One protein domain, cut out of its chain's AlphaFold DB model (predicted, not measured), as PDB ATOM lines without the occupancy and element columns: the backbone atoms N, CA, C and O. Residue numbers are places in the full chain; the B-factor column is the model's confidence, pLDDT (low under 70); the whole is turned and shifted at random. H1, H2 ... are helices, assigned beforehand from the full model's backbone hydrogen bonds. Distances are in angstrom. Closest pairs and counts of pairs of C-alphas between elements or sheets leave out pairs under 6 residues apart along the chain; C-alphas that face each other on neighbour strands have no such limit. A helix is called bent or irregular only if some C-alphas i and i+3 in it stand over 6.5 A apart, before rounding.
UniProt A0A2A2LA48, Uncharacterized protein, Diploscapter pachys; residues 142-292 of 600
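Overview. This is residues 142 to 292 of the 600 residues of an uncharacterized protein of Diploscapter pachys (UniProt A0A2A2LA48). A long, thin rod has the helix H5 as its spine, with the helical hairpin of H7 and H8 packed by H8 along its last part and the short H6 at the corner between. H1 crosses H5 near its middle, H2 packs on its first part, and the helical hairpin of H3 and H4 extends the rod beyond the beginning of H5. The printed part has 151 residues with eight named helices, H1 to H8 in order along the chain, and no named strand; the class is all helix. It is extended, with a radius of gyration of the C-alphas of 25.7 A and spans of 84 by 29 by 18 A.

Arrangement. The hub is H5, residues 211 to 251, touching four other helices. H8, residues 277 to 291, touches residues 239 to 250 of H5 at a shallow tilt of 11 degrees, the same way; the closest C-alphas, of Thr 246 and Leu 283, are 4.8 A apart. H7, residues 261 to 270, forms a hairpin with H8, at a shallow tilt of 34 degrees, only just short of steep, opposite ways; the closest C-alphas, of Ser 267 and Ala 280, are 5.0 A apart. H6, residues 253 to 258, and H5 touch only at the corner, and only just, with 3 pairs of C-alphas within 8 A, the closest those of Val 249 and Ala 256 at 5.2 A. H1, residues 148 to 155, touches residues 224 to 232 of H5 about perpendicular, at 88 degrees, with the C-alphas of Tyr 154 and Arg 228 closest at 4.6 A. H2, residues 164 to 167, touches residues 213 to 220 of H5, with the C-alphas of Leu 167 and Gln 213 closest at 6.3 A. H3, residues 171 to 180, and H4, residues 186 to 205, form a hairpin at a shallow tilt of 27 degrees, opposite ways, with the C-alphas of Val 179 and Lys 189 closest at 6.3 A. H4 and H5 are apart. Every O i to N i+4 pair is within hydrogen-bond range in H1, H3, H4, H5, H6 and H8; H7 has 2 of 6, and 2 of 7 O i to N i+3 pairs, while H2 is too short for an O i to N i+4 pair.

Along the chain. H5 is 58.7 A long from C-alpha 211 at (198.226, 182.860, 110.027) to C-alpha 251 at (171.573, 157.013, 64.540). H4 measures 29.3 A and H8 20.9 A, ending at C-alpha 291 at (160.875, 164.075, 65.365). H7 is only just irregular: C-alphas 265 and 268 are 6.54 A apart.

Size, cuts and confidence. The C-alphas of Lys 187 and Gln 254, the two farthest apart, are 84.6 A from each other. Residues 182 to 187 stand free. The printed part has no cut and no long link. Its mean pLDDT is 82.0; 37 residues are under 70, among them residues 165 to 181 and 199 to 209.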
ATOM      1  N   ARG A 142     170.170 161.305  93.406       89.06
ATOM      2  CA  ARG A 142     171.449 161.923  93.775       89.06
ATOM      3  C   ARG A 142     171.677 163.217  93.005       89.06
ATOM      4  O   ARG A 142     172.055 164.207  93.630       89.06
ATOM      5  N   TYR A 143     171.417 163.236  91.698       89.94
ATOM      6  CA  TYR A 143     171.540 164.456  90.896       89.94
ATOM      7  C   TYR A 143     170.565 165.539  91.374       89.94
ATOM      8  O   TYR A 143     170.979 166.682  91.553       89.94
ATOM      9  N   ALA A 144     169.316 165.193  91.691       86.88
ATOM     10  CA  ALA A 144     168.313 166.135  92.196       86.88
ATOM     11  C   ALA A 144     168.719 166.846  93.506       86.88
ATOM     12  O   ALA A 144     168.232 167.938  93.791       86.88
ATOM     13  N   ARG A 145     169.626 166.262  94.303       88.75
ATOM     14  CA  ARG A 145     170.130 166.855  95.559       88.75
ATOM     15  C   ARG A 145     171.294 167.829  95.366       88.75
ATOM     16  O   ARG A 145     171.675 168.489  96.333       88.75
ATOM     17  N   ILE A 146     171.878 167.899  94.170       90.25
ATOM     18  CA  ILE A 146     173.008 168.788  93.884       90.25
ATOM     19  C   ILE A 146     172.523 170.238  93.906       90.25
ATOM     20  O   ILE A 146     171.615 170.611  93.164       90.25
ATOM     21  N   THR A 147     173.150 171.069  94.734       89.06
ATOM     22  CA  THR A 147     172.763 172.475  94.885       89.06
ATOM     23  C   THR A 147     173.505 173.390  93.912       89.06
ATOM     24  O   THR A 147     174.625 173.108  93.475       89.06
ATOM     25  N   GLU A 148     172.913 174.551  93.624       89.75
ATOM     26  CA  GLU A 148     173.561 175.614  92.847       89.75
ATOM     27  C   GLU A 148     174.896 176.059  93.474       89.75
ATOM     28  O   GLU A 148     175.854 176.370  92.764       89.75
ATOM     29  N   GLU A 149     174.996 176.035  94.807       85.81
ATOM     30  CA  GLU A 149     176.221 176.375  95.534       85.81
ATOM     31  C   GLU A 149     177.348 175.377  95.240       85.81
ATOM     32  O   GLU A 149     178.465 175.789  94.928       85.81
ATOM     33  N   GLN A 150     177.064 174.069  95.269       87.00
ATOM     34  CA  GLN A 150     178.058 173.035  94.953       87.00
ATOM     35  C   GLN A 150     178.578 173.173  93.519       87.00
ATOM     36  O   GLN A 150     179.781 173.056  93.274       87.00
ATOM     37  N   VAL A 151     177.693 173.487  92.572       87.88
ATOM     38  CA  VAL A 151     178.077 173.720  91.173       87.88
ATOM     39  C   VAL A 151     178.866 175.021  91.017       87.88
ATOM     40  O   VAL A 151     179.804 175.084  90.222       87.88
ATOM     41  N   SER A 152     178.539 176.055  91.790       87.06
ATOM     42  CA  SER A 152     179.294 177.311  91.798       87.06
ATOM     43  C   SER A 152     180.718 177.108  92.325       87.06
ATOM     44  O   SER A 152     181.665 177.596  91.712       87.06
ATOM     45  N   VAL A 153     180.893 176.305  93.383       85.94
ATOM     46  CA  VAL A 153     182.214 175.867  93.872       85.94
ATOM     47  C   VAL A 153     182.977 175.099  92.789       85.94
ATOM     48  O   VAL A 153     184.159 175.356  92.562       85.94
ATOM     49  N   TYR A 154     182.304 174.189  92.084       88.12
ATOM     50  CA  TYR A 154     182.900 173.426  90.989       88.12
ATOM     51  C   TYR A 154     183.388 174.322  89.835       88.12
ATOM     52  O   TYR A 154     184.499 174.131  89.344       88.12
ATOM     53  N   LYS A 155     182.607 175.342  89.449       85.25
ATOM     54  CA  LYS A 155     182.957 176.308  88.390       85.25
ATOM     55  C   LYS A 155     184.116 177.244  88.763       85.25
ATOM     56  O   LYS A 155     184.687 177.875  87.873       85.25
ATOM     57  N   MET A 156     184.470 177.355  90.047       82.38
ATOM     58  CA  MET A 156     185.576 178.200  90.504       82.38
ATOM     59  C   MET A 156     186.945 177.543  90.243       82.38
ATOM     60  O   MET A 156     187.122 176.362  90.576       82.38
ATOM     61  N   PRO A 157     187.944 178.295  89.733       78.38
ATOM     62  CA  PRO A 157     189.303 177.795  89.518       78.38
ATOM     63  C   PRO A 157     189.951 177.232  90.791       78.38
ATOM     64  O   PRO A 157     189.702 177.700  91.904       78.38
ATOM     65  N   GLU A 158     190.835 176.241  90.636       72.88
ATOM     66  CA  GLU A 158     191.573 175.673  91.769       72.88
ATOM     67  C   GLU A 158     192.455 176.748  92.436       72.88
ATOM     68  O   GLU A 158     193.259 177.411  91.784       72.88
ATOM     69  N   GLY A 159     192.289 176.933  93.752       65.94
ATOM     70  CA  GLY A 159     193.026 177.921  94.551       65.94
ATOM     71  C   GLY A 159     192.275 179.229  94.838       65.94
ATOM     72  O   GLY A 159     192.711 179.995  95.705       65.94
ATOM     73  N   GLU A 160     191.133 179.469  94.188       73.62
ATOM     74  CA  GLU A 160     190.234 180.576  94.521       73.62
ATOM     75  C   GLU A 160     189.099 180.111  95.435       73.62
ATOM     76  O   GLU A 160     188.423 179.132  95.144       73.62
ATOM     77  N   LEU A 161     188.896 180.831  96.542       74.25
ATOM     78  CA  LEU A 161     187.871 180.503  97.529       74.25
ATOM     79  C   LEU A 161     186.509 181.048  97.082       74.25
ATOM     80  O   LEU A 161     186.358 182.267  96.908       74.25
ATOM     81  N   HIS A 162     185.523 180.163  96.952       77.38
ATOM     82  CA  HIS A 162     184.133 180.536  96.702       77.38
ATOM     83  C   HIS A 162     183.527 181.207  97.947       77.38
ATOM     84  O   HIS A 162     183.027 182.335  97.874       77.38
ATOM     85  N   ASN A 163     183.661 180.589  99.126       76.19
ATOM     86  CA  ASN A 163     183.140 181.145 100.375       76.19
ATOM     87  C   ASN A 163     184.066 182.212 100.991       76.19
ATOM     88  O   ASN A 163     184.746 182.009 101.999       76.19
ATOM     89  N   LYS A 164     184.045 183.421 100.423       74.44
ATOM     90  CA  LYS A 164     184.822 184.569 100.931       74.44
ATOM     91  C   LYS A 164     184.352 185.082 102.302       74.44
ATOM     92  O   LYS A 164     185.053 185.894 102.907       74.44
ATOM     93  N   ALA A 165     183.194 184.644 102.809       65.56
ATOM     94  CA  ALA A 165     182.691 185.056 104.121       65.56
ATOM     95  C   ALA A 165     183.532 184.482 105.273       65.56
ATOM     96  O   ALA A 165     183.640 185.117 106.321       65.56
ATOM     97  N   VAL A 166     184.221 183.359 105.048       64.19
ATOM     98  CA  VAL A 166     185.136 182.743 106.027       64.19
ATOM     99  C   VAL A 166     186.323 183.657 106.355       64.19
ATOM    100  O   VAL A 166     186.928 183.540 107.413       64.19
ATOM    101  N   LEU A 167     186.624 184.632 105.494       63.47
ATOM    102  CA  LEU A 167     187.668 185.628 105.737       63.47
ATOM    103  C   LEU A 167     187.169 186.851 106.534       63.47
ATOM    104  O   LEU A 167     187.971 187.705 106.902       63.47
ATOM    105  N   LYS A 168     185.858 186.949 106.813       58.88
ATOM    106  CA  LYS A 168     185.194 188.087 107.481       58.88
ATOM    107  C   LYS A 168     184.641 187.723 108.872       58.88
ATOM    108  O   LYS A 168     183.529 188.125 109.209       58.88
ATOM    109  N   PHE A 169     185.377 186.961 109.680       61.72
ATOM    110  CA  PHE A 169     184.978 186.625 111.057       61.72
ATOM    111  C   PHE A 169     185.680 187.513 112.099       61.72
ATOM    112  O   PHE A 169     186.724 188.113 111.826       61.72
ATOM    113  N   ASP A 170     185.105 187.610 113.304       61.09
ATOM    114  CA  ASP A 170     185.683 188.379 114.412       61.09
ATOM    115  C   ASP A 170     186.894 187.651 115.018       61.09
ATOM    116  O   ASP A 170     186.828 186.997 116.062       61.09
ATOM    117  N   GLU A 171     188.038 187.796 114.347       57.12
ATOM    118  CA  GLU A 171     189.332 187.281 114.798       57.12
ATOM    119  C   GLU A 171     189.650 187.675 116.248       57.12
ATOM    120  O   GLU A 171     190.322 186.926 116.955       57.12
ATOM    121  N   LYS A 172     189.176 188.835 116.726       59.28
ATOM    122  CA  LYS A 172     189.522 189.355 118.055       59.28
ATOM    123  C   LYS A 172     188.906 188.506 119.166       59.28
ATOM    124  O   LYS A 172     189.589 188.217 120.151       59.28
ATOM    125  N   ALA A 173     187.654 188.090 119.000       60.41
ATOM    126  CA  ALA A 173     186.967 187.213 119.944       60.41
ATOM    127  C   ALA A 173     187.616 185.817 119.994       60.41
ATOM    128  O   ALA A 173     187.829 185.253 121.071       60.41
ATOM    129  N   GLU A 174     188.013 185.281 118.842       63.72
ATOM    130  CA  GLU A 174     188.571 183.932 118.745       63.72
ATOM    131  C   GLU A 174     190.041 183.849 119.194       63.72
ATOM    132  O   GLU A 174     190.446 182.888 119.858       63.72
ATOM    133  N   LEU A 175     190.847 184.883 118.909       62.88
ATOM    134  CA  LEU A 175     192.184 185.037 119.495       62.88
ATOM    135  C   LEU A 175     192.110 185.148 121.025       62.88
ATOM    136  O   LEU A 175     192.890 184.491 121.715       62.88
ATOM    137  N   ALA A 176     191.164 185.928 121.561       63.00
ATOM    138  CA  ALA A 176     190.972 186.056 123.005       63.00
ATOM    139  C   ALA A 176     190.598 184.712 123.657       63.00
ATOM    140  O   ALA A 176     191.150 184.364 124.702       63.00
ATOM    141  N   HIS A 177     189.744 183.912 123.010       67.00
ATOM    142  CA  HIS A 177     189.379 182.572 123.477       67.00
ATOM    143  C   HIS A 177     190.573 181.593 123.465       67.00
ATOM    144  O   HIS A 177     190.845 180.923 124.464       67.00
ATOM    145  N   ARG A 178     191.356 181.551 122.373       63.78
ATOM    146  CA  ARG A 178     192.562 180.700 122.273       63.78
ATOM    147  C   ARG A 178     193.641 181.068 123.292       63.78
ATOM    148  O   ARG A 178     194.277 180.178 123.857       63.78
ATOM    149  N   VAL A 179     193.864 182.360 123.529       66.31
ATOM    150  CA  VAL A 179     194.828 182.846 124.531       66.31
ATOM    151  C   VAL A 179     194.313 182.599 125.955       66.31
ATOM    152  O   VAL A 179     195.098 182.233 126.831       66.31
ATOM    153  N   GLY A 180     192.999 182.701 126.180       63.25
ATOM    154  CA  GLY A 180     192.347 182.386 127.454       63.25
ATOM    155  C   GLY A 180     192.589 180.948 127.929       63.25
ATOM    156  O   GLY A 180     192.896 180.751 129.107       63.25
ATOM    157  N   ASN A 181     192.557 179.981 127.003       67.06
ATOM    158  CA  ASN A 181     192.752 178.548 127.273       67.06
ATOM    159  C   ASN A 181     194.214 178.127 127.527       67.06
ATOM    160  O   ASN A 181     194.464 177.000 127.961       67.06
ATOM    161  N   LYS A 182     195.203 179.001 127.293       74.12
ATOM    162  CA  LYS A 182     196.610 178.704 127.605       74.12
ATOM    163  C   LYS A 182     196.883 178.888 129.104       74.12
ATOM    164  O   LYS A 182     196.505 179.899 129.702       74.12
ATOM    165  N   LYS A 183     197.600 177.936 129.717       61.75
ATOM    166  CA  LYS A 183     198.114 178.053 131.096       61.75
ATOM    167  C   LYS A 183     199.272 179.065 131.134       61.75
ATOM    168  O   LYS A 183     200.426 178.689 130.968       61.75
ATOM    169  N   MET A 184     198.953 180.346 131.303       68.38
ATOM    170  CA  MET A 184     199.894 181.474 131.420       68.38
ATOM    171  C   MET A 184     199.318 182.560 132.344       68.38
ATOM    172  O   MET A 184     198.109 182.582 132.576       68.38
ATOM    173  N   SER A 185     200.176 183.435 132.878       75.56
ATOM    174  CA  SER A 185     199.778 184.552 133.749       75.56
ATOM    175  C   SER A 185     198.936 185.580 132.988       75.56
ATOM    176  O   SER A 185     199.175 185.829 131.808       75.56
ATOM    177  N   ASP A 186     197.976 186.224 133.654       71.00
ATOM    178  CA  ASP A 186     197.064 187.187 133.018       71.00
ATOM    179  C   ASP A 186     197.793 188.401 132.420       71.00
ATOM    180  O   ASP A 186     197.363 188.957 131.406       71.00
ATOM    181  N   LYS A 187     198.943 188.783 132.995       74.94
ATOM    182  CA  LYS A 187     199.823 189.809 132.413       74.94
ATOM    183  C   LYS A 187     200.426 189.357 131.083       74.94
ATOM    184  O   LYS A 187     200.416 190.125 130.125       74.94
ATOM    185  N   ASP A 188     200.885 188.114 131.012       71.44
ATOM    186  CA  ASP A 188     201.500 187.555 129.807       71.44
ATOM    187  C   ASP A 188     200.452 187.329 128.707       71.44
ATOM    188  O   ASP A 188     200.720 187.605 127.539       71.44
ATOM    189  N   LYS A 189     199.221 186.933 129.074       70.69
ATOM    190  CA  LYS A 189     198.069 186.867 128.152       70.69
ATOM    191  C   LYS A 189     197.781 188.220 127.508       70.69
ATOM    192  O   LYS A 189     197.532 188.280 126.306       70.69
ATOM    193  N   LYS A 190     197.816 189.300 128.296       73.31
ATOM    194  CA  LYS A 190     197.539 190.659 127.815       73.31
ATOM    195  C   LYS A 190     198.616 191.157 126.849       73.31
ATOM    196  O   LYS A 190     198.273 191.658 125.784       73.31
ATOM    197  N   ILE A 191     199.892 190.960 127.189       74.81
ATOM    198  CA  ILE A 191     201.030 191.323 126.325       74.81
ATOM    199  C   ILE A 191     200.980 190.536 125.011       74.81
ATOM    200  O   ILE A 191     201.158 191.104 123.937       74.81
ATOM    201  N   LEU A 192     200.685 189.235 125.080       69.75
ATOM    202  CA  LEU A 192     200.549 188.393 123.895       69.75
ATOM    203  C   LEU A 192     199.415 188.876 122.979       69.75
ATOM    204  O   LEU A 192     199.583 188.918 121.764       69.75
ATOM    205  N   LEU A 193     198.276 189.272 123.555       73.31
ATOM    206  CA  LEU A 193     197.133 189.772 122.793       73.31
ATOM    207  C   LEU A 193     197.430 191.122 122.111       73.31
ATOM    208  O   LEU A 193     196.990 191.334 120.983       73.31
ATOM    209  N   GLU A 194     198.185 192.012 122.764       72.75
ATOM    210  CA  GLU A 194     198.643 193.285 122.182       72.75
ATOM    211  C   GLU A 194     199.642 193.058 121.033       72.75
ATOM    212  O   GLU A 194     199.462 193.617 119.951       72.75
ATOM    213  N   LEU A 195     200.624 192.165 121.207       73.38
ATOM    214  CA  LEU A 195     201.591 191.819 120.155       73.38
ATOM    215  C   LEU A 195     200.917 191.236 118.904       73.38
ATOM    216  O   LEU A 195     201.240 191.638 117.787       73.38
ATOM    217  N   MET A 196     199.938 190.340 119.078       67.25
ATOM    218  CA  MET A 196     199.186 189.762 117.955       67.25
ATOM    219  C   MET A 196     198.318 190.808 117.228       67.25
ATOM    220  O   MET A 196     198.114 190.708 116.018       67.25
ATOM    221  N   GLN A 197     197.824 191.836 117.931       68.94
ATOM    222  CA  GLN A 197     197.083 192.944 117.310       68.94
ATOM    223  C   GLN A 197     197.992 193.879 116.502       68.94
ATOM    224  O   GLN A 197     197.585 194.362 115.442       68.94
ATOM    225  N   ASP A 198     199.211 194.131 116.974       70.44
ATOM    226  CA  ASP A 198     200.182 194.956 116.252       70.44
ATOM    227  C   ASP A 198     200.735 194.247 115.008       70.44
ATOM    228  O   ASP A 198     200.926 194.879 113.965       70.44
ATOM    229  N   GLU A 199     200.928 192.929 115.076       67.44
ATOM    230  CA  GLU A 199     201.306 192.103 113.926       67.44
ATOM    231  C   GLU A 199     200.196 192.071 112.860       67.44
ATOM    232  O   GLU A 199     200.470 192.259 111.673       67.44
ATOM    233  N   LYS A 200     198.924 191.984 113.276       65.62
ATOM    234  CA  LYS A 200     197.765 192.104 112.375       65.62
ATOM    235  C   LYS A 200     197.731 193.444 111.635       65.62
ATOM    236  O   LYS A 200     197.621 193.458 110.412       65.62
ATOM    237  N   LYS A 201     197.885 194.572 112.339       66.19
ATOM    238  CA  LYS A 201     197.899 195.909 111.708       66.19
ATOM    239  C   LYS A 201     199.037 196.076 110.697       66.19
ATOM    240  O   LYS A 201     198.925 196.893 109.784       66.19
ATOM    241  N   LYS A 202     200.150 195.351 110.866       67.75
ATOM    242  CA  LYS A 202     201.230 195.298 109.869       67.75
ATOM    243  C   LYS A 202     200.828 194.473 108.648       67.75
ATOM    244  O   LYS A 202     201.007 194.948 107.534       67.75
ATOM    245  N   LEU A 203     200.247 193.293 108.849       60.25
ATOM    246  CA  LEU A 203     199.806 192.416 107.759       60.25
ATOM    247  C   LEU A 203     198.680 193.036 106.916       60.25
ATOM    248  O   LEU A 203     198.727 192.952 105.692       60.25
ATOM    249  N   GLU A 204     197.747 193.762 107.542       62.44
ATOM    250  CA  GLU A 204     196.706 194.538 106.849       62.44
ATOM    251  C   GLU A 204     197.302 195.643 105.961       62.44
ATOM    252  O   GLU A 204     196.831 195.868 104.848       62.44
ATOM    253  N   LYS A 205     198.379 196.305 106.412       63.97
ATOM    254  CA  LYS A 205     199.110 197.302 105.605       63.97
ATOM    255  C   LYS A 205     199.900 196.678 104.454       63.97
ATOM    256  O   LYS A 205     200.134 197.349 103.455       63.97
ATOM    257  N   GLU A 206     200.310 195.420 104.593       60.03
ATOM    258  CA  GLU A 206     201.022 194.651 103.563       60.03
ATOM    259  C   GLU A 206     200.086 193.841 102.650       60.03
ATOM    260  O   GLU A 206     200.563 193.158 101.746       60.03
ATOM    261  N   ASN A 207     198.766 193.922 102.865       57.66
ATOM    262  CA  ASN A 207     197.745 193.155 102.148       57.66
ATOM    263  C   ASN A 207     197.973 191.625 102.210       57.66
ATOM    264  O   ASN A 207     197.696 190.898 101.254       57.66
ATOM    265  N   LYS A 208     198.517 191.137 103.335       61.00
ATOM    266  CA  LYS A 208     198.793 189.718 103.612       61.00
ATOM    267  C   LYS A 208     197.804 189.174 104.643       61.00
ATOM    268  O   LYS A 208     197.407 189.883 105.562       61.00
ATOM    269  N   LEU A 209     197.434 187.904 104.496       63.50
ATOM    270  CA  LEU A 209     196.532 187.210 105.420       63.50
ATOM    271  C   LEU A 209     197.241 186.893 106.745       63.50
ATOM    272  O   LEU A 209     198.444 186.617 106.767       63.50
ATOM    273  N   THR A 210     196.494 186.909 107.851       70.38
ATOM    274  CA  THR A 210     196.976 186.402 109.145       70.38
ATOM    275  C   THR A 210     197.187 184.883 109.079       70.38
ATOM    276  O   THR A 210     196.596 184.197 108.245       70.38
ATOM    277  N   SER A 211     198.007 184.318 109.972       67.81
ATOM    278  CA  SER A 211     198.226 182.860 110.027       67.81
ATOM    279  C   SER A 211     196.930 182.069 110.244       67.81
ATOM    280  O   SER A 211     196.759 180.992 109.683       67.81
ATOM    281  N   LEU A 212     195.990 182.638 111.001       68.81
ATOM    282  CA  LEU A 212     194.673 182.063 111.251       68.81
ATOM    283  C   LEU A 212     193.752 182.145 110.024       68.81
ATOM    284  O   LEU A 212     193.059 181.179 109.713       68.81
ATOM    285  N   GLN A 213     193.750 183.275 109.311       67.38
ATOM    286  CA  GLN A 213     193.039 183.401 108.036       67.38
ATOM    287  C   GLN A 213     193.592 182.439 106.987       67.38
ATOM    288  O   GLN A 213     192.819 181.907 106.197       67.38
ATOM    289  N   GLN A 214     194.905 182.197 106.988       74.31
ATOM    290  CA  GLN A 214     195.534 181.227 106.099       74.31
ATOM    291  C   GLN A 214     195.094 179.795 106.435       74.31
ATOM    292  O   GLN A 214     194.657 179.086 105.541       74.31
ATOM    293  N   GLU A 215     195.100 179.400 107.713       76.56
ATOM    294  CA  GLU A 215     194.626 178.073 108.141       76.56
ATOM    295  C   GLU A 215     193.136 177.850 107.811       76.56
ATOM    296  O   GLU A 215     192.751 176.787 107.324       76.56
ATOM    297  N   LEU A 216     192.286 178.862 108.024       75.25
ATOM    298  CA  LEU A 216     190.865 178.799 107.666       75.25
ATOM    299  C   LEU A 216     190.648 178.756 106.153       75.25
ATOM    300  O   LEU A 216     189.815 177.984 105.681       75.25
ATOM    301  N   LYS A 217     191.420 179.538 105.391       78.25
ATOM    302  CA  LYS A 217     191.412 179.496 103.929       78.25
ATOM    303  C   LYS A 217     191.812 178.113 103.425       78.25
ATOM    304  O   LYS A 217     191.120 177.574 102.572       78.25
ATOM    305  N   ASP A 218     192.876 177.525 103.963       80.94
ATOM    306  CA  ASP A 218     193.361 176.204 103.558       80.94
ATOM    307  C   ASP A 218     192.341 175.105 103.910       80.94
ATOM    308  O   ASP A 218     192.098 174.196 103.115       80.94
ATOM    309  N   LYS A 219     191.672 175.220 105.066       81.50
ATOM    310  CA  LYS A 219     190.607 174.297 105.484       81.50
ATOM    311  C   LYS A 219     189.372 174.373 104.586       81.50
ATOM    312  O   LYS A 219     188.810 173.333 104.246       81.50
ATOM    313  N   GLU A 220     188.936 175.571 104.210       81.81
ATOM    314  CA  GLU A 220     187.803 175.724 103.293       81.81
ATOM    315  C   GLU A 220     188.174 175.349 101.857       81.81
ATOM    316  O   GLU A 220     187.396 174.662 101.207       81.81
ATOM    317  N   LEU A 221     189.388 175.658 101.393       84.50
ATOM    318  CA  LEU A 221     189.884 175.179 100.099       84.50
ATOM    319  C   LEU A 221     189.913 173.647 100.027       84.50
ATOM    320  O   LEU A 221     189.598 173.085  98.982       84.50
ATOM    321  N   ALA A 222     190.248 172.953 101.120       85.50
ATOM    322  CA  ALA A 222     190.196 171.491 101.169       85.50
ATOM    323  C   ALA A 222     188.756 170.948 101.053       85.50
ATOM    324  O   ALA A 222     188.524 169.942 100.375       85.50
ATOM    325  N   LYS A 223     187.776 171.624 101.668       85.75
ATOM    326  CA  LYS A 223     186.352 171.282 101.515       85.75
ATOM    327  C   LYS A 223     185.860 171.554 100.094       85.75
ATOM    328  O   LYS A 223     185.273 170.666  99.484       85.75
ATOM    329  N   GLU A 224     186.144 172.738  99.553       87.44
ATOM    330  CA  GLU A 224     185.781 173.121  98.184       87.44
ATOM    331  C   GLU A 224     186.428 172.190  97.151       87.44
ATOM    332  O   GLU A 224     185.782 171.809  96.179       87.44
ATOM    333  N   LYS A 225     187.668 171.746  97.388       88.56
ATOM    334  CA  LYS A 225     188.328 170.731  96.559       88.56
ATOM    335  C   LYS A 225     187.586 169.397  96.578       88.56
ATOM    336  O   LYS A 225     187.353 168.836  95.517       88.56
ATOM    337  N   THR A 226     187.174 168.927  97.755       89.88
ATOM    338  CA  THR A 226     186.402 167.677  97.878       89.88
ATOM    339  C   THR A 226     185.097 167.759  97.079       89.88
ATOM    340  O   THR A 226     184.766 166.831  96.347       89.88
ATOM    341  N   ILE A 227     184.396 168.896  97.161       88.12
ATOM    342  CA  ILE A 227     183.179 169.150  96.377       88.12
ATOM    343  C   ILE A 227     183.499 169.171  94.877       88.12
ATOM    344  O   ILE A 227     182.795 168.534  94.099       88.12
ATOM    345  N   ARG A 228     184.565 169.863  94.457       90.12
ATOM    346  CA  ARG A 228     184.976 169.933  93.047       90.12
ATOM    347  C   ARG A 228     185.286 168.547  92.480       90.12
ATOM    348  O   ARG A 228     184.806 168.235  91.396       90.12
ATOM    349  N   ASP A 229     186.034 167.724  93.210       91.12
ATOM    350  CA  ASP A 229     186.414 166.370  92.788       91.12
ATOM    351  C   ASP A 229     185.181 165.447  92.681       91.12
ATOM    352  O   ASP A 229     185.049 164.679  91.720       91.12
ATOM    353  N   GLU A 230     184.234 165.560  93.620       91.94
ATOM    354  CA  GLU A 230     182.963 164.830  93.561       91.94
ATOM    355  C   GLU A 230     182.114 165.265  92.356       91.94
ATOM    356  O   GLU A 230     181.670 164.416  91.580       91.94
ATOM    357  N   MET A 231     181.926 166.575  92.157       93.12
ATOM    358  CA  MET A 231     181.146 167.114  91.037       93.12
ATOM    359  C   MET A 231     181.782 166.777  89.686       93.12
ATOM    360  O   MET A 231     181.069 166.410  88.757       93.12
ATOM    361  N   GLN A 232     183.113 166.830  89.576       93.06
ATOM    362  CA  GLN A 232     183.841 166.441  88.367       93.06
ATOM    363  C   GLN A 232     183.575 164.975  88.008       93.06
ATOM    364  O   GLN A 232     183.319 164.662  86.845       93.06
ATOM    365  N   THR A 233     183.623 164.085  89.003       93.44
ATOM    366  CA  THR A 233     183.388 162.648  88.805       93.44
ATOM    367  C   THR A 233     181.955 162.394  88.339       93.44
ATOM    368  O   THR A 233     181.743 161.690  87.353       93.44
ATOM    369  N   LEU A 234     180.975 163.017  89.003       93.44
ATOM    370  CA  LEU A 234     179.561 162.913  88.632       93.44
ATOM    371  C   LEU A 234     179.275 163.485  87.243       93.44
ATOM    372  O   LEU A 234     178.512 162.896  86.480       93.44
ATOM    373  N   TYR A 235     179.883 164.619  86.904       94.25
ATOM    374  CA  TYR A 235     179.723 165.240  85.597       94.25
ATOM    375  C   TYR A 235     180.278 164.347  84.487       94.25
ATOM    376  O   TYR A 235     179.579 164.082  83.516       94.25
ATOM    377  N   GLN A 236     181.506 163.838  84.633       93.31
ATOM    378  CA  GLN A 236     182.140 163.001  83.610       93.31
ATOM    379  C   GLN A 236     181.393 161.686  83.373       93.31
ATOM    380  O   GLN A 236     181.256 161.267  82.222       93.31
ATOM    381  N   ASP A 237     180.916 161.044  84.442       92.69
ATOM    382  CA  ASP A 237     180.161 159.796  84.332       92.69
ATOM    383  C   ASP A 237     178.826 160.020  83.603       92.69
ATOM    384  O   ASP A 237     178.583 159.392  82.572       92.69
ATOM    385  N   ALA A 238     178.014 160.991  84.041       93.94
ATOM    386  CA  ALA A 238     176.748 161.309  83.374       93.94
ATOM    387  C   ALA A 238     176.943 161.817  81.941       93.94
ATOM    388  O   ALA A 238     176.241 161.372  81.035       93.94
ATOM    389  N   GLN A 239     177.916 162.701  81.704       93.31
ATOM    390  CA  GLN A 239     178.196 163.234  80.372       93.31
ATOM    391  C   GLN A 239     178.514 162.117  79.383       93.31
ATOM    392  O   GLN A 239     178.016 162.126  78.259       93.31
ATOM    393  N   LYS A 240     179.337 161.145  79.783       91.19
ATOM    394  CA  LYS A 240     179.669 160.012  78.920       91.19
ATOM    395  C   LYS A 240     178.409 159.231  78.533       91.19
ATOM    396  O   LYS A 240     178.187 159.005  77.345       91.19
ATOM    397  N   ARG A 241     177.585 158.870  79.519       93.31
ATOM    398  CA  ARG A 241     176.365 158.063  79.340       93.31
ATOM    399  C   ARG A 241     175.320 158.786  78.484       93.31
ATOM    400  O   ARG A 241     174.825 158.230  77.508       93.31
ATOM    401  N   LEU A 242     175.055 160.062  78.777       94.31
ATOM    402  CA  LEU A 242     174.110 160.885  78.016       94.31
ATOM    403  C   LEU A 242     174.586 161.132  76.577       94.31
ATOM    404  O   LEU A 242     173.771 161.132  75.655       94.31
ATOM    405  N   ASN A 243     175.894 161.286  76.348       91.81
ATOM    406  CA  ASN A 243     176.445 161.445  74.998       91.81
ATOM    407  C   ASN A 243     176.345 160.156  74.165       91.81
ATOM    408  O   ASN A 243     176.138 160.228  72.951       91.81
ATOM    409  N   GLU A 244     176.508 158.984  74.789       91.69
ATOM    410  CA  GLU A 244     176.274 157.686  74.142       91.69
ATOM    411  C   GLU A 244     174.809 157.572  73.697       91.69
ATOM    412  O   GLU A 244     174.559 157.339  72.513       91.69
ATOM    413  N   ALA A 245     173.860 157.867  74.591       94.19
ATOM    414  CA  ALA A 245     172.431 157.879  74.279       94.19
ATOM    415  C   ALA A 245     172.069 158.891  73.180       94.19
ATOM    416  O   ALA A 245     171.424 158.537  72.199       94.19
ATOM    417  N   THR A 246     172.573 160.125  73.282       94.75
ATOM    418  CA  THR A 246     172.376 161.183  72.272       94.75
ATOM    419  C   THR A 246     172.834 160.723  70.889       94.75
ATOM    420  O   THR A 246     172.168 160.975  69.887       94.75
ATOM    421  N   SER A 247     173.974 160.031  70.818       92.31
ATOM    422  CA  SER A 247     174.511 159.539  69.546       92.31
ATOM    423  C   SER A 247     173.668 158.399  68.974       92.31
ATOM    424  O   SER A 247     173.505 158.314  67.759       92.31
ATOM    425  N   LEU A 248     173.126 157.544  69.846       93.38
ATOM    426  CA  LEU A 248     172.281 156.419  69.464       93.38
ATOM    427  C   LEU A 248     170.922 156.886  68.934       93.38
ATOM    428  O   LEU A 248     170.508 156.435  67.870       93.38
ATOM    429  N   VAL A 249     170.294 157.858  69.603       94.94
ATOM    430  CA  VAL A 249     169.034 158.485  69.165       94.94
ATOM    431  C   VAL A 249     169.168 159.060  67.754       94.94
ATOM    432  O   VAL A 249     168.338 158.789  66.892       94.94
ATOM    433  N   LYS A 250     170.263 159.782  67.475       92.62
ATOM    434  CA  LYS A 250     170.538 160.343  66.138       92.62
ATOM    435  C   LYS A 250     170.810 159.288  65.063       92.62
ATOM    436  O   LYS A 250     170.719 159.591  63.873       92.62
ATOM    437  N   ALA A 251     171.227 158.088  65.459       91.69
ATOM    438  CA  ALA A 251     171.573 157.013  64.540       91.69
ATOM    439  C   ALA A 251     170.403 156.054  64.265       91.69
ATOM    440  O   ALA A 251     170.336 155.509  63.166       91.69
ATOM    441  N   ASP A 252     169.492 155.868  65.224       92.12
ATOM    442  CA  ASP A 252     168.316 154.998  65.108       92.12
ATOM    443  C   ASP A 252     167.028 155.698  65.581       92.12
ATOM    444  O   ASP A 252     166.539 155.428  66.684       92.12
ATOM    445  N   PRO A 253     166.449 156.570  64.731       90.50
ATOM    446  CA  PRO A 253     165.187 157.256  64.985       90.50
ATOM    447  C   PRO A 253     164.051 156.373  65.503       90.50
ATOM    448  O   PRO A 253     163.416 156.679  66.509       90.50
ATOM    449  N   GLN A 254     163.811 155.252  64.823       88.12
ATOM    450  CA  GLN A 254     162.693 154.367  65.138       88.12
ATOM    451  C   GLN A 254     162.906 153.686  66.494       88.12
ATOM    452  O   GLN A 254     161.992 153.643  67.311       88.12
ATOM    453  N   GLY A 255     164.127 153.208  66.771       89.81
ATOM    454  CA  GLY A 255     164.450 152.617  68.071       89.81
ATOM    455  C   GLY A 255     164.374 153.609  69.230       89.81
ATOM    456  O   GLY A 255     163.999 153.211  70.331       89.81
ATOM    457  N   ALA A 256     164.673 154.890  68.982       92.25
ATOM    458  CA  ALA A 256     164.583 155.938  69.993       92.25
ATOM    459  C   ALA A 256     163.144 156.138  70.483       92.25
ATOM    460  O   ALA A 256     162.914 156.177  71.687       92.25
ATOM    461  N   PHE A 257     162.167 156.208  69.573       91.44
ATOM    462  CA  PHE A 257     160.766 156.428  69.945       91.44
ATOM    463  C   PHE A 257     160.069 155.188  70.507       91.44
ATOM    464  O   PHE A 257     159.193 155.336  71.353       91.44
ATOM    465  N   THR A 258     160.517 153.974  70.163       89.69
ATOM    466  CA  THR A 258     160.132 152.761  70.913       89.69
ATOM    467  C   THR A 258     160.610 152.812  72.371       89.69
ATOM    468  O   THR A 258     160.024 152.180  73.241       89.69
ATOM    469  N   LYS A 259     161.670 153.577  72.659       91.25
ATOM    470  CA  LYS A 259     162.256 153.762  73.994       91.25
ATOM    471  C   LYS A 259     162.036 155.180  74.516       91.25
ATOM    472  O   LYS A 259     162.936 155.805  75.076       91.25
ATOM    473  N   SER A 260     160.820 155.690  74.335       91.25
ATOM    474  CA  SER A 260     160.408 157.026  74.783       91.25
ATOM    475  C   SER A 260     160.581 157.244  76.295       91.25
ATOM    476  O   SER A 260     160.811 158.376  76.717       91.25
ATOM    477  N   HIS A 261     160.608 156.179  77.105       91.56
ATOM    478  CA  HIS A 261     160.957 156.242  78.530       91.56
ATOM    479  C   HIS A 261     162.335 156.892  78.781       91.56
ATOM    480  O   HIS A 261     162.518 157.592  79.769       91.56
ATOM    481  N   LEU A 262     163.302 156.787  77.858       93.06
ATOM    482  CA  LEU A 262     164.592 157.484  77.984       93.06
ATOM    483  C   LEU A 262     164.441 159.013  77.918       93.06
ATOM    484  O   LEU A 262     165.187 159.756  78.565       93.06
ATOM    485  N   LEU A 263     163.471 159.503  77.143       95.12
ATOM    486  CA  LEU A 263     163.118 160.918  77.120       95.12
ATOM    487  C   LEU A 263     162.426 161.306  78.434       95.12
ATOM    488  O   LEU A 263     162.835 162.281  79.068       95.12
ATOM    489  N   TYR A 264     161.414 160.543  78.849       94.62
ATOM    490  CA  TYR A 264     160.534 160.894  79.970       94.62
ATOM    491  C   TYR A 264     161.166 160.698  81.345       94.62
ATOM    492  O   TYR A 264     161.079 161.596  82.181       94.62
ATOM    493  N   ASP A 265     161.853 159.580  81.552       93.00
ATOM    494  CA  ASP A 265     162.336 159.157  82.865       93.00
ATOM    495  C   ASP A 265     163.792 159.550  83.102       93.00
ATOM    496  O   ASP A 265     164.211 159.658  84.249       93.00
ATOM    497  N   VAL A 266     164.570 159.819  82.046       93.19
ATOM    498  CA  VAL A 266     165.992 160.187  82.170       93.19
ATOM    499  C   VAL A 266     166.241 161.626  81.737       93.19
ATOM    500  O   VAL A 266     166.716 162.439  82.530       93.19
ATOM    501  N   SER A 267     165.932 161.975  80.486       94.94
ATOM    502  CA  SER A 267     166.297 163.288  79.945       94.94
ATOM    503  C   SER A 267     165.567 164.430  80.654       94.94
ATOM    504  O   SER A 267     166.209 165.399  81.057       94.94
ATOM    505  N   ILE A 268     164.243 164.337  80.807       95.00
ATOM    506  CA  ILE A 268     163.412 165.425  81.344       95.00
ATOM    507  C   ILE A 268     163.714 165.739  82.819       95.00
ATOM    508  O   ILE A 268     163.938 166.915  83.122       95.00
ATOM    509  N   PRO A 269     163.803 164.758  83.740       94.38
ATOM    510  CA  PRO A 269     164.119 165.028  85.145       94.38
ATOM    511  C   PRO A 269     165.478 165.710  85.339       94.38
ATOM    512  O   PRO A 269     165.663 166.491  86.274       94.38
ATOM    513  N   LEU A 270     166.431 165.461  84.436       95.06
ATOM    514  CA  LEU A 270     167.778 166.027  84.499       95.06
ATOM    515  C   LEU A 270     167.883 167.445  83.907       95.06
ATOM    516  O   LEU A 270     168.894 168.114  84.129       95.06
ATOM    517  N   LEU A 271     166.848 167.963  83.231       94.62
ATOM    518  CA  LEU A 271     166.848 169.327  82.673       94.62
ATOM    519  C   LEU A 271     166.972 170.414  83.747       94.62
ATOM    520  O   LEU A 271     167.595 171.447  83.507       94.62
ATOM    521  N   GLN A 272     166.405 170.183  84.932       91.12
ATOM    522  CA  GLN A 272     166.453 171.114  86.070       91.12
ATOM    523  C   GLN A 272     167.709 170.922  86.931       91.12
ATOM    524  O   GLN A 272     167.872 171.549  87.976       91.12
ATOM    525  N   ASN A 273     168.631 170.048  86.530       93.31
ATOM    526  CA  ASN A 273     169.852 169.824  87.285       93.31
ATOM    527  C   ASN A 273     170.887 170.938  87.045       93.31
ATOM    528  O   ASN A 273     171.190 171.289  85.911       93.31
ATOM    529  N   TYR A 274     171.514 171.472  88.093       89.94
ATOM    530  CA  TYR A 274     172.517 172.537  87.936       89.94
ATOM    531  C   TYR A 274     173.837 172.086  87.279       89.94
ATOM    532  O   TYR A 274     174.564 172.931  86.751       89.94
ATOM    533  N   LEU A 275     174.172 170.791  87.335       92.81
ATOM    534  CA  LEU A 275     175.448 170.235  86.872       92.81
ATOM    535  C   LEU A 275     175.381 169.707  85.431       92.81
ATOM    536  O   LEU A 275     176.301 169.981  84.668       92.81
ATOM    537  N   ILE A 276     174.325 168.962  85.076       94.69
ATOM    538  CA  ILE A 276     174.222 168.211  83.804       94.69
ATOM    539  C   ILE A 276     173.028 168.608  82.919       94.69
ATOM    540  O   ILE A 276     172.673 167.884  81.989       94.69
ATOM    541  N   SER A 277     172.392 169.754  83.191       94.56
ATOM    542  CA  SER A 277     171.262 170.244  82.382       94.56
ATOM    543  C   SER A 277     171.624 170.428  80.904       94.56
ATOM    544  O   SER A 277     170.793 170.167  80.042       94.56
ATOM    545  N   GLU A 278     172.867 170.802  80.586       94.69
ATOM    546  CA  GLU A 278     173.329 170.939  79.198       94.69
ATOM    547  C   GLU A 278     173.325 169.597  78.452       94.69
ATOM    548  O   GLU A 278     172.824 169.502  77.332       94.69
ATOM    549  N   GLU A 279     173.859 168.541  79.064       95.00
ATOM    550  CA  GLU A 279     173.883 167.193  78.496       95.00
ATOM    551  C   GLU A 279     172.475 166.601  78.369       95.00
ATOM    552  O   GLU A 279     172.153 166.003  77.342       95.00
ATOM    553  N   ALA A 280     171.616 166.817  79.367       96.12
ATOM    554  CA  ALA A 280     170.214 166.411  79.314       96.12
ATOM    555  C   ALA A 280     169.445 167.162  78.212       96.12
ATOM    556  O   ALA A 280     168.695 166.559  77.446       96.12
ATOM    557  N   ALA A 281     169.677 168.470  78.066       96.69
ATOM    558  CA  ALA A 281     169.080 169.270  77.004       96.69
ATOM    559  C   ALA A 281     169.546 168.814  75.615       96.69
ATOM    560  O   ALA A 281     168.746 168.789  74.686       96.69
ATOM    561  N   ARG A 282     170.811 168.403  75.455       95.44
ATOM    562  CA  ARG A 282     171.308 167.828  74.192       95.44
ATOM    563  C   ARG A 282     170.614 166.522  73.823       95.44
ATOM    564  O   ARG A 282     170.323 166.331  72.644       95.44
ATOM    565  N   LEU A 283     170.343 165.652  74.796       96.38
ATOM    566  CA  LEU A 283     169.596 164.417  74.559       96.38
ATOM    567  C   LEU A 283     168.158 164.727  74.128       96.38
ATOM    568  O   LEU A 283     167.713 164.228  73.097       96.38
ATOM    569  N   LEU A 284     167.468 165.622  74.842       97.44
ATOM    570  CA  LEU A 284     166.133 166.089  74.458       97.44
ATOM    571  C   LEU A 284     166.126 166.692  73.048       97.44
ATOM    572  O   LEU A 284     165.266 166.363  72.235       97.44
ATOM    573  N   LEU A 285     167.098 167.548  72.727       96.31
ATOM    574  CA  LEU A 285     167.201 168.152  71.401       96.31
ATOM    575  C   LEU A 285     167.520 167.121  70.316       96.31
ATOM    576  O   LEU A 285     167.078 167.308  69.192       96.31
ATOM    577  N   ALA A 286     168.210 166.022  70.628       95.75
ATOM    578  CA  ALA A 286     168.393 164.927  69.681       95.75
ATOM    579  C   ALA A 286     167.079 164.195  69.379       95.75
ATOM    580  O   ALA A 286     166.817 163.912  68.217       95.75
ATOM    581  N   PHE A 287     166.226 163.948  70.382       97.00
ATOM    582  CA  PHE A 287     164.866 163.449  70.131       97.00
ATOM    583  C   PHE A 287     164.055 164.433  69.285       97.00
ATOM    584  O   PHE A 287     163.357 164.019  68.361       97.00
ATOM    585  N   ARG A 288     164.193 165.738  69.556       95.88
ATOM    586  CA  ARG A 288     163.576 166.786  68.737       95.88
ATOM    587  C   ARG A 288     164.059 166.723  67.297       95.88
ATOM    588  O   ARG A 288     163.218 166.755  66.421       95.88
ATOM    589  N   ASP A 289     165.370 166.670  67.051       93.62
ATOM    590  CA  ASP A 289     165.946 166.677  65.693       93.62
ATOM    591  C   ASP A 289     165.442 165.476  64.874       93.62
ATOM    592  O   ASP A 289     165.316 165.552  63.657       93.62
ATOM    593  N   VAL A 290     165.158 164.360  65.553       92.88
ATOM    594  CA  VAL A 290     164.599 163.158  64.936       92.88
ATOM    595  C   VAL A 290     163.100 163.302  64.648       92.88
ATOM    596  O   VAL A 290     162.658 162.889  63.582       92.88
ATOM    597  N   ALA A 291     162.312 163.859  65.573       93.69
ATOM    598  CA  ALA A 291     160.875 164.075  65.365       93.69
ATOM    599  C   ALA A 291     160.572 165.241  64.412       93.69
ATOM    600  O   ALA A 291     159.584 165.218  63.688       93.69
ATOM    601  N   PHE A 292     161.410 166.271  64.418       92.62
ATOM    602  CA  PHE A 292     161.275 167.476  63.612       92.62
ATOM    603  C   PHE A 292     162.580 167.693  62.844       92.62
ATOM    604  O   PHE A 292     163.444 168.442  63.324       92.62
TER     605      PHE A 292